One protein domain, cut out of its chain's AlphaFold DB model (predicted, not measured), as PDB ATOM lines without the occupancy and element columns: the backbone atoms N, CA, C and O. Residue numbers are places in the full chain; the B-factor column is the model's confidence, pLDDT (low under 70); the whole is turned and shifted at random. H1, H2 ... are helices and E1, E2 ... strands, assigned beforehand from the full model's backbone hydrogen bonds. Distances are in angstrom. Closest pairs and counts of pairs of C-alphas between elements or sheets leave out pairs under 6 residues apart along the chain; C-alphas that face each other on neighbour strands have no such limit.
ATOM      1  N   ARG A  13      45.776  33.418 170.675       83.81
ATOM      2  CA  ARG A  13      46.565  34.536 171.210       83.81
ATOM      3  C   ARG A  13      47.293  35.289 170.097       83.81
ATOM      4  O   ARG A  13      47.356  36.518 170.123       83.81
ATOM      5  N   GLU A  14      47.826  34.565 169.118       83.00
ATOM      6  CA  GLU A  14      48.499  35.162 167.967       83.00
ATOM      7  C   GLU A  14      47.510  35.870 167.034       83.00
ATOM      8  O   GLU A  14      47.789  36.982 166.580       83.00
ATOM      9  N   THR A  15      46.340  35.270 166.812       85.38
ATOM     10  CA  THR A  15      45.251  35.848 166.017       85.38
ATOM     11  C   THR A  15      44.799  37.179 166.608       85.38
ATOM     12  O   THR A  15      44.835  38.197 165.919       85.38
ATOM     13  N   LEU A  16      44.496  37.220 167.910       86.00
ATOM     14  CA  LEU A  16      44.149  38.470 168.589       86.00
ATOM     15  C   LEU A  16      45.258  39.518 168.506       86.00
ATOM     16  O   LEU A  16      44.969  40.697 168.313       86.00
ATOM     17  N   ARG A  17      46.526  39.112 168.654       83.88
ATOM     18  CA  ARG A  17      47.663  40.034 168.538       83.88
ATOM     19  C   ARG A  17      47.711  40.670 167.147       83.88
ATOM     20  O   ARG A  17      47.876  41.882 167.056       83.88
ATOM     21  N   LYS A  18      47.557  39.876 166.084       80.88
ATOM     22  CA  LYS A  18      47.578  40.354 164.690       80.88
ATOM     23  C   LYS A  18      46.380  41.254 164.369       80.88
ATOM     24  O   LYS A  18      46.561  42.257 163.688       80.88
ATOM     25  N   ILE A  19      45.194  40.934 164.892       84.75
ATOM     26  CA  ILE A  19      43.996  41.775 164.750       84.75
ATOM     27  C   ILE A  19      44.221  43.121 165.441       84.75
ATOM     28  O   ILE A  19      44.126  44.150 164.790       84.75
ATOM     29  N   ARG A  20      44.636  43.134 166.714       80.81
ATOM     30  CA  ARG A  20      44.852  44.377 167.485       80.81
ATOM     31  C   ARG A  20      45.933  45.299 166.916       80.81
ATOM     32  O   ARG A  20      45.943  46.478 167.234       80.81
ATOM     33  N   GLN A  21      46.855  44.776 166.109       75.44
ATOM     34  CA  GLN A  21      47.862  45.588 165.418       75.44
ATOM     35  C   GLN A  21      47.294  46.374 164.232       75.44
ATOM     36  O   GLN A  21      47.933  47.323 163.787       75.44
ATOM     37  N   LYS A  22      46.158  45.942 163.674       72.81
ATOM     38  CA  LYS A  22      45.633  46.434 162.392       72.81
ATOM     39  C   LYS A  22      44.151  46.820 162.427       72.81
ATOM     40  O   LYS A  22      43.680  47.403 161.460       72.81
ATOM     41  N   HIS A  23      43.432  46.493 163.501       77.81
ATOM     42  CA  HIS A  23      41.991  46.691 163.653       77.81
ATOM     43  C   HIS A  23      41.610  46.999 165.102       77.81
ATOM     44  O   HIS A  23      42.122  46.380 166.044       77.81
ATOM     45  N   GLN A  24      40.676  47.931 165.268       79.19
ATOM     46  CA  GLN A  24      40.082  48.274 166.553       79.19
ATOM     47  C   GLN A  24      38.849  47.399 166.787       79.19
ATOM     48  O   GLN A  24      37.823  47.565 166.135       79.19
ATOM     49  N   ILE A  25      38.962  46.455 167.723       78.69
ATOM     50  CA  ILE A  25      37.901  45.484 168.022       78.69
ATOM     51  C   ILE A  25      36.698  46.194 168.657       78.69
ATOM     52  O   ILE A  25      36.802  46.701 169.780       78.69
ATOM     53  N   LYS A  26      35.546  46.149 167.984       74.12
ATOM     54  CA  LYS A  26      34.284  46.712 168.476       74.12
ATOM     55  C   LYS A  26      33.701  45.870 169.625       74.12
ATOM     56  O   LYS A  26      33.963  44.666 169.710       74.12
ATOM     57  N   PRO A  27      32.891  46.448 170.534       74.88
ATOM     58  CA  PRO A  27      32.264  45.694 171.623       74.88
ATOM     59  C   PRO A  27      31.435  44.488 171.157       74.88
ATOM     60  O   PRO A  27      31.527  43.428 171.776       74.88
ATOM     61  N   ASN A  28      30.702  44.618 170.047       75.56
ATOM     62  CA  ASN A  28      29.927  43.533 169.434       75.56
ATOM     63  C   ASN A  28      30.817  42.425 168.834       75.56
ATOM     64  O   ASN A  28      30.475  41.251 168.924       75.56
ATOM     65  N   GLU A  29      32.005  42.760 168.324       81.38
ATOM     66  CA  GLU A  29      32.982  41.786 167.807       81.38
ATOM     67  C   GLU A  29      33.669  40.980 168.924       81.38
ATOM     68  O   GLU A  29      34.157  39.871 168.691       81.38
ATOM     69  N   LYS A  30      33.718  41.501 170.162       82.00
ATOM     70  CA  LYS A  30      34.375  40.814 171.292       82.00
ATOM     71  C   LYS A  30      33.754  39.452 171.584       82.00
ATOM     72  O   LYS A  30      34.478  38.570 172.043       82.00
ATOM     73  N   HIS A  31      32.445  39.296 171.386       83.38
ATOM     74  CA  HIS A  31      31.767  38.025 171.623       83.38
ATOM     75  C   HIS A  31      32.221  36.977 170.603       83.38
ATOM     76  O   HIS A  31      32.835  35.990 171.000       83.38
ATOM     77  N   SER A  32      32.084  37.271 169.308       84.88
ATOM     78  CA  SER A  32      32.516  36.386 168.217       84.88
ATOM     79  C   SER A  32      34.013  36.070 168.273       84.88
ATOM     80  O   SER A  32      34.442  34.951 168.012       84.88
ATOM     81  N   LEU A  33      34.844  37.032 168.692       88.31
ATOM     82  CA  LEU A  33      36.262  36.769 168.918       88.31
ATOM     83  C   LEU A  33      36.506  35.849 170.115       88.31
ATOM     84  O   LEU A  33      37.405  35.022 170.045       88.31
ATOM     85  N   LYS A  34      35.741  35.941 171.211       86.88
ATOM     86  CA  LYS A  34      35.895  35.019 172.352       86.88
ATOM     87  C   LYS A  34      35.569  33.576 171.969       86.88
ATOM     88  O   LYS A  34      36.210  32.677 172.515       86.88
ATOM     89  N   GLU A  35      34.631  33.357 171.052       85.38
ATOM     90  CA  GLU A  35      34.271  32.020 170.561       85.38
ATOM     91  C   GLU A  35      35.447  31.327 169.864       85.38
ATOM     92  O   GLU A  35      35.640  30.125 170.035       85.38
ATOM     93  N   LEU A  36      36.344  32.093 169.227       88.62
ATOM     94  CA  LEU A  36      37.562  31.558 168.608       88.62
ATOM     95  C   LEU A  36      38.517  30.867 169.597       88.62
ATOM     96  O   LEU A  36      39.424  30.159 169.167       88.62
ATOM     97  N   LYS A  37      38.346  31.043 170.918       86.25
ATOM     98  CA  LYS A  37      39.093  30.265 171.926       86.25
ATOM     99  C   LYS A  37      38.809  28.767 171.841       86.25
ATOM    100  O   LYS A  37      39.659  27.983 172.246       86.25
ATOM    101  N   LYS A  38      37.615  28.400 171.373       86.19
ATOM    102  CA  LYS A  38      37.134  27.021 171.242       86.19
ATOM    103  C   LYS A  38      37.169  26.543 169.783       86.19
ATOM    104  O   LYS A  38      36.424  25.645 169.415       86.19
ATOM    105  N   ALA A  39      37.985  27.179 168.944       87.25
ATOM    106  CA  ALA A  39      38.040  26.896 167.519       87.25
ATOM    107  C   ALA A  39      39.472  26.687 167.019       87.25
ATOM    108  O   ALA A  39      40.433  27.271 167.522       87.25
ATOM    109  N   ASN A  40      39.599  25.899 165.955       87.31
ATOM    110  CA  ASN A  40      40.827  25.753 165.186       87.31
ATOM    111  C   ASN A  40      40.892  26.849 164.124       87.31
ATOM    112  O   ASN A  40      40.235  26.768 163.089       87.31
ATOM    113  N   ILE A  41      41.680  27.895 164.375       89.38
ATOM    114  CA  ILE A  41      41.825  29.018 163.443       89.38
ATOM    115  C   ILE A  41      42.738  28.588 162.291       89.38
ATOM    116  O   ILE A  41      43.939  28.393 162.474       89.38
ATOM    117  N   ARG A  42      42.166  28.459 161.093       87.44
ATOM    118  CA  ARG A  42      42.853  27.970 159.891       87.44
ATOM    119  C   ARG A  42      43.527  29.088 159.108       87.44
ATOM    120  O   ARG A  42      44.603  28.902 158.555       87.44
ATOM    121  N   CYS A  43      42.890  30.256 159.026       87.06
ATOM    122  CA  CYS A  43      43.378  31.342 158.181       87.06
ATOM    123  C   CYS A  43      42.989  32.711 158.733       87.06
ATOM    124  O   CYS A  43      41.859  32.915 159.172       87.06
ATOM    125  N   LEU A  44      43.917  33.662 158.626       88.31
ATOM    126  CA  LEU A  44      43.705  35.076 158.907       88.31
ATOM    127  C   LEU A  44      44.170  35.891 157.694       88.31
ATOM    128  O   LEU A  44      45.345  35.827 157.333       88.31
ATOM    129  N   ALA A  45      43.269  36.651 157.072       87.00
ATOM    130  CA  ALA A  45      43.562  37.478 155.903       87.00
ATOM    131  C   ALA A  45      43.137  38.932 156.137       87.00
ATOM    132  O   ALA A  45      42.108  39.185 156.757       87.00
ATOM    133  N   PHE A  46      43.930  39.871 155.624       84.88
ATOM    134  CA  PHE A  46      43.709  41.313 155.733       84.88
ATOM    135  C   PHE A  46      43.611  41.890 154.330       84.88
ATOM    136  O   PHE A  46      44.425  41.517 153.482       84.88
ATOM    137  N   THR A  47      42.676  42.804 154.091       78.81
ATOM    138  CA  THR A  47      42.593  43.482 152.795       78.81
ATOM    139  C   THR A  47      43.344  44.808 152.786       78.81
ATOM    140  O   THR A  47      43.333  45.571 153.754       78.81
ATOM    141  N   THR A  48      43.994  45.083 151.657       68.25
ATOM    142  CA  THR A  48      44.637  46.369 151.346       68.25
ATOM    143  C   THR A  48      43.916  47.136 150.238       68.25
ATOM    144  O   THR A  48      44.111  48.339 150.127       68.25
ATOM    145  N   ASP A  49      43.089  46.459 149.437       62.09
ATOM    146  CA  ASP A  49      42.485  46.974 148.203       62.09
ATOM    147  C   ASP A  49      41.195  46.207 147.830       62.09
ATOM    148  O   ASP A  49      41.094  45.583 146.778       62.09
ATOM    149  N   GLY A  50      40.190  46.212 148.709       70.75
ATOM    150  CA  GLY A  50      38.942  45.450 148.538       70.75
ATOM    151  C   GLY A  50      38.426  44.911 149.868       70.75
ATOM    152  O   GLY A  50      39.002  45.243 150.898       70.75
ATOM    153  N   GLY A  51      37.385  44.077 149.865       81.19
ATOM    154  CA  GLY A  51      36.770  43.523 151.079       81.19
ATOM    155  C   GLY A  51      36.445  42.032 150.992       81.19
ATOM    156  O   GLY A  51      36.747  41.377 149.995       81.19
ATOM    157  N   PHE A  52      35.815  41.488 152.036       81.75
ATOM    158  CA  PHE A  52      35.282  40.121 152.050       81.75
ATOM    159  C   PHE A  52      33.755  40.140 152.171       81.75
ATOM    160  O   PHE A  52      33.220  40.843 153.022       81.75
ATOM    161  N   CYS A  53      33.048  39.387 151.326       78.69
ATOM    162  CA  CYS A  53      31.603  39.179 151.479       78.69
ATOM    163  C   CYS A  53      31.326  38.173 152.599       78.69
ATOM    164  O   CYS A  53      32.227  37.415 152.928       78.69
ATOM    165  N   GLU A  54      30.095  38.076 153.109       75.00
ATOM    166  CA  GLU A  54      29.698  37.173 154.213       75.00
ATOM    167  C   GLU A  54      30.179  35.718 154.056       75.00
ATOM    168  O   GLU A  54      30.546  35.066 155.030       75.00
ATOM    169  N   LYS A  55      30.282  35.228 152.814       77.44
ATOM    170  CA  LYS A  55      30.792  33.882 152.487       77.44
ATOM    171  C   LYS A  55      32.327  33.758 152.533       77.44
ATOM    172  O   LYS A  55      32.879  32.697 152.264       77.44
ATOM    173  N   GLY A  56      33.049  34.835 152.834       75.75
ATOM    174  CA  GLY A  56      34.511  34.899 152.915       75.75
ATOM    175  C   GLY A  56      35.245  35.080 151.583       75.75
ATOM    176  O   GLY A  56      36.483  34.990 151.566       75.75
ATOM    177  N   ASN A  57      34.519  35.323 150.487       80.62
ATOM    178  CA  ASN A  57      35.101  35.579 149.170       80.62
ATOM    179  C   ASN A  57      35.525  37.041 149.054       80.62
ATOM    180  O   ASN A  57      34.834  37.946 149.520       80.62
ATOM    181  N   PHE A  58      36.679  37.256 148.436       77.69
ATOM    182  CA  PHE A  58      37.202  38.594 148.215       77.69
ATOM    183  C   PHE A  58      36.437  39.300 147.089       77.69
ATOM    184  O   PHE A  58      36.154  38.687 146.060       77.69
ATOM    185  N   TYR A  59      36.155  40.589 147.266       74.31
ATOM    186  CA  TYR A  59      35.636  41.466 146.221       74.31
ATOM    187  C   TYR A  59      36.493  42.730 146.118       74.31
ATOM    188  O   TYR A  59      36.964  43.273 147.119       74.31
ATOM    189  N   LYS A  60      36.683  43.219 144.892       65.44
ATOM    190  CA  LYS A  60      37.489  44.409 144.625       65.44
ATOM    191  C   LYS A  60      36.591  45.649 144.621       65.44
ATOM    192  O   LYS A  60      35.900  45.908 143.644       65.44
ATOM    193  N   ASN A  61      36.590  46.393 145.724       61.97
ATOM    194  CA  ASN A  61      35.953  47.707 145.852       61.97
ATOM    195  C   ASN A  61      36.792  48.565 146.816       61.97
ATOM    196  O   ASN A  61      36.968  48.198 147.980       61.97
ATOM    197  N   LEU A  62      37.359  49.660 146.304       52.97
ATOM    198  CA  LEU A  62      38.382  50.460 146.987       52.97
ATOM    199  C   LEU A  62      37.840  51.263 148.180       52.97
ATOM    200  O   LEU A  62      38.611  51.556 149.090       52.97
ATOM    201  N   GLU A  63      36.544  51.579 148.203       53.47
ATOM    202  CA  GLU A  63      35.959  52.458 149.223       53.47
ATOM    203  C   GLU A  63      35.296  51.681 150.370       53.47
ATOM    204  O   GLU A  63      35.555  51.984 151.532       53.47
ATOM    205  N   ALA A  64      34.525  50.627 150.071       51.78
ATOM    206  CA  ALA A  64      33.693  49.934 151.070       51.78
ATOM    207  C   ALA A  64      34.378  48.757 151.804       51.78
ATOM    208  O   ALA A  64      33.885  48.285 152.823       51.78
ATOM    209  N   GLY A  65      35.497  48.230 151.289       54.88
ATOM    210  CA  GLY A  65      36.071  46.966 151.788       54.88
ATOM    211  C   GLY A  65      37.424  47.072 152.494       54.88
ATOM    212  O   GLY A  65      37.864  46.120 153.152       54.88
ATOM    213  N   LEU A  66      38.112  48.203 152.326       65.62
ATOM    214  CA  LEU A  66      39.508  48.374 152.724       65.62
ATOM    215  C   LEU A  66      39.681  48.136 154.226       65.62
ATOM    216  O   LEU A  66      38.929  48.694 155.009       65.62
ATOM    217  N   GLY A  67      40.678  47.353 154.645       70.06
ATOM    218  CA  GLY A  67      40.968  47.108 156.064       70.06
ATOM    219  C   GLY A  67      40.052  46.092 156.756       70.06
ATOM    220  O   GLY A  67      40.115  45.966 157.977       70.06
ATOM    221  N   THR A  68      39.231  45.355 156.006       83.69
ATOM    222  CA  THR A  68      38.467  44.220 156.542       83.69
ATOM    223  C   THR A  68      39.392  43.033 156.848       83.69
ATOM    224  O   THR A  68      40.435  42.825 156.212       83.69
ATOM    225  N   ILE A  69      39.015  42.236 157.848       88.50
ATOM    226  CA  ILE A  69      39.742  41.037 158.274       88.50
ATOM    227  C   ILE A  69      38.840  39.823 158.110       88.50
ATOM    228  O   ILE A  69      37.745  39.789 158.659       88.50
ATOM    229  N   ARG A  70      39.334  38.784 157.435       90.19
ATOM    230  CA  ARG A  70      38.679  37.473 157.373       90.19
ATOM    231  C   ARG A  70      39.398  36.472 158.260       90.19
ATOM    232  O   ARG A  70      40.608  36.277 158.124       90.19
ATOM    233  N   ILE A  71      38.631  35.769 159.081       92.56
ATOM    234  CA  ILE A  71      39.081  34.675 159.937       92.56
ATOM    235  C   ILE A  71      38.331  33.414 159.513       92.56
ATOM    236  O   ILE A  71      37.115  33.345 159.665       92.56
ATOM    237  N   LYS A  72      39.042  32.420 158.976       91.44
ATOM    238  CA  LYS A  72      38.482  31.076 158.767       91.44
ATOM    239  C   LYS A  72      38.837  30.208 159.959       91.44
ATOM    240  O   LYS A  72      40.014  30.140 160.330       91.44
ATOM    241  N   TYR A  73      37.847  29.553 160.539       91.12
ATOM    242  CA  TYR A  73      38.030  28.700 161.703       91.12
ATOM    243  C   TYR A  73      37.088  27.504 161.654       91.12
ATOM    244  O   TYR A  73      36.047  27.557 161.011       91.12
ATOM    245  N   GLN A  74      37.474  26.432 162.330       89.88
ATOM    246  CA  GLN A  74      36.661  25.235 162.487       89.88
ATOM    247  C   GLN A  74      36.258  25.107 163.952       89.88
ATOM    248  O   GLN A  74      37.120  25.175 164.836       89.88
ATOM    249  N   ASP A  75      34.963  24.974 164.210       85.19
ATOM    250  CA  ASP A  75      34.436  24.773 165.560       85.19
ATOM    251  C   ASP A  75      34.902  23.417 166.112       85.19
ATOM    252  O   ASP A  75      34.891  22.422 165.391       85.19
ATOM    253  N   HIS A  76      35.337  23.354 167.373       80.62
ATOM    254  CA  HIS A  76      35.736  22.079 167.985       80.62
ATOM    255  C   HIS A  76      34.546  21.155 168.248       80.62
ATOM    256  O   HIS A  76      34.744  19.953 168.359       80.62
ATOM    257  N   GLN A  77      33.338  21.705 168.398       80.25
ATOM    258  CA  GLN A  77      32.157  20.928 168.775       80.25
ATOM    259  C   GLN A  77      31.397  20.395 167.566       80.25
ATOM    260  O   GLN A  77      30.943  19.257 167.594       80.25
ATOM    261  N   THR A  78      31.242  21.213 166.525       82.06
ATOM    262  CA  THR A  78      30.467  20.831 165.333       82.06
ATOM    263  C   THR A  78      31.342  20.392 164.166       82.06
ATOM    264  O   THR A  78      30.816  19.907 163.173       82.06
ATOM    265  N   GLU A  79      32.663  20.590 164.256       81.06
ATOM    266  CA  GLU A  79      33.631  20.404 163.163       81.06
ATOM    267  C   GLU A  79      33.330  21.214 161.889       81.06
ATOM    268  O   GLU A  79      34.026  21.079 160.882       81.06
ATOM    269  N   GLU A  80      32.350  22.116 161.925       85.12
ATOM    270  CA  GLU A  80      31.973  22.940 160.784       85.12
ATOM    271  C   GLU A  80      32.984  24.062 160.548       85.12
ATOM    272  O   GLU A  80      33.440  24.739 161.480       85.12
ATOM    273  N   GLU A  81      33.295  24.306 159.275       87.38
ATOM    274  CA  GLU A  81      34.046  25.488 158.873       87.38
ATOM    275  C   GLU A  81      33.156  26.730 158.897       87.38
ATOM    276  O   GLU A  81      32.122  26.809 158.235       87.38
ATOM    277  N   LYS A  82      33.614  27.747 159.624       90.19
ATOM    278  CA  LYS A  82      32.958  29.042 159.758       90.19
ATOM    279  C   LYS A  82      33.892  30.157 159.299       90.19
ATOM    280  O   LYS A  82      35.126  30.063 159.350       90.19
ATOM    281  N   VAL A  83      33.284  31.251 158.854       90.25
ATOM    282  CA  VAL A  83      33.988  32.473 158.467       90.25
ATOM    283  C   VAL A  83      33.495  33.614 159.343       90.25
ATOM    284  O   VAL A  83      32.301  33.879 159.408       90.25
ATOM    285  N   LEU A  84      34.424  34.300 160.005       90.19
ATOM    286  CA  LEU A  84      34.164  35.561 160.691       90.19
ATOM    287  C   LEU A  84      34.816  36.694 159.907       90.19
ATOM    288  O   LEU A  84      35.994  36.615 159.546       90.19
ATOM    289  N   ILE A  85      34.048  37.746 159.658       87.94
ATOM    290  CA  ILE A  85      34.514  38.947 158.974       87.94
ATOM    291  C   ILE A  85      34.412  40.098 159.953       87.94
ATOM    292  O   ILE A  85      33.341  40.382 160.482       87.94
ATOM    293  N   LEU A  86      35.548  40.733 160.208       87.50
ATOM    294  CA  LEU A  86      35.608  41.979 160.949       87.50
ATOM    295  C   LEU A  86      35.692  43.089 159.917       87.50
ATOM    296  O   LEU A  86      36.670  43.179 159.165       87.50
ATOM    297  N   ASN A  87      34.643  43.895 159.845       77.94
ATOM    298  CA  ASN A  87      34.630  45.034 158.948       77.94
ATOM    299  C   ASN A  87      35.554  46.112 159.488       77.94
ATOM    300  O   ASN A  87      35.663  46.267 160.704       77.94
TER     301      ASN A  87
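What this domain is: This is residues 13 to 87 of the 230 residues of an uncharacterized protein of Zunongwangia atlantica 22II14-10F7 (UniProt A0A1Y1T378). A twisted sheet of three strands has helix H2 on one face, making two layers, while H1 only grazes the sheet. A long loop, residues 47 to 68, extends at one end of the hairpin E1 and E2. The printed part has 75 residues, with two named helices and then three named strands, H1 H2 E1 E2 E3; the class is mixed, helices and strands. The sheet, in the order E1, E2, E3, is antiparallel and a meander, each strand the antiparallel neighbour of the one before. The whole is compact, with a radius of gyration of the C-alphas of 12.2 A, yet elongated, spanning 37 by 22 by 20 A.

Where its parts are: H1, residues 13 to 20, is 10.7 A long and begins at C-alpha 13 (46.565, 34.536, 171.210). H2, residues 29 to 38, is 15.7 A long. E1, residues 39 to 46, is 19.5 A long and bends by 61 degrees at residue 42. E2, residues 69 to 75, is 18.6 A long. E3, residues 81 to 86, is 16.7 A long and ends at C-alpha 86 (35.608, 41.979, 160.949).

How they stand to each other: The hairpin E1 and E2 has N 42 and O 72 within hydrogen-bond range at 2.8 A. In the hairpin E2 and E3, N 71 and O 84 are 2.8 A apart. H2 is on the sheet at a height of 6.8 A, over none of its strands; its closest C-alphas to E2 are Lys 38 and Asp 75, 6.7 A. H1 only grazes the sheet with residues 15 to 19; its closest C-alphas to E1 are Thr 15 and Leu 44, 7.3 A. H1 and H2 are near each other, with 7 pairs of C-alphas within 10 A. Every O i to N i+4 pair is within hydrogen-bond range in H1, but 3 of 6 in H2.

The domain as a whole: The C-alphas farthest apart are Glu 63 and Gln 77, 37.3 A. The printed part has no cut. The link E1 to E2 is long, and in it residues 51 to 52 pair antiparallel with residues 58 to 59. Mean pLDDT of the printed part is 80.3; residues 48 to 49 and 60 to 66 are under 70.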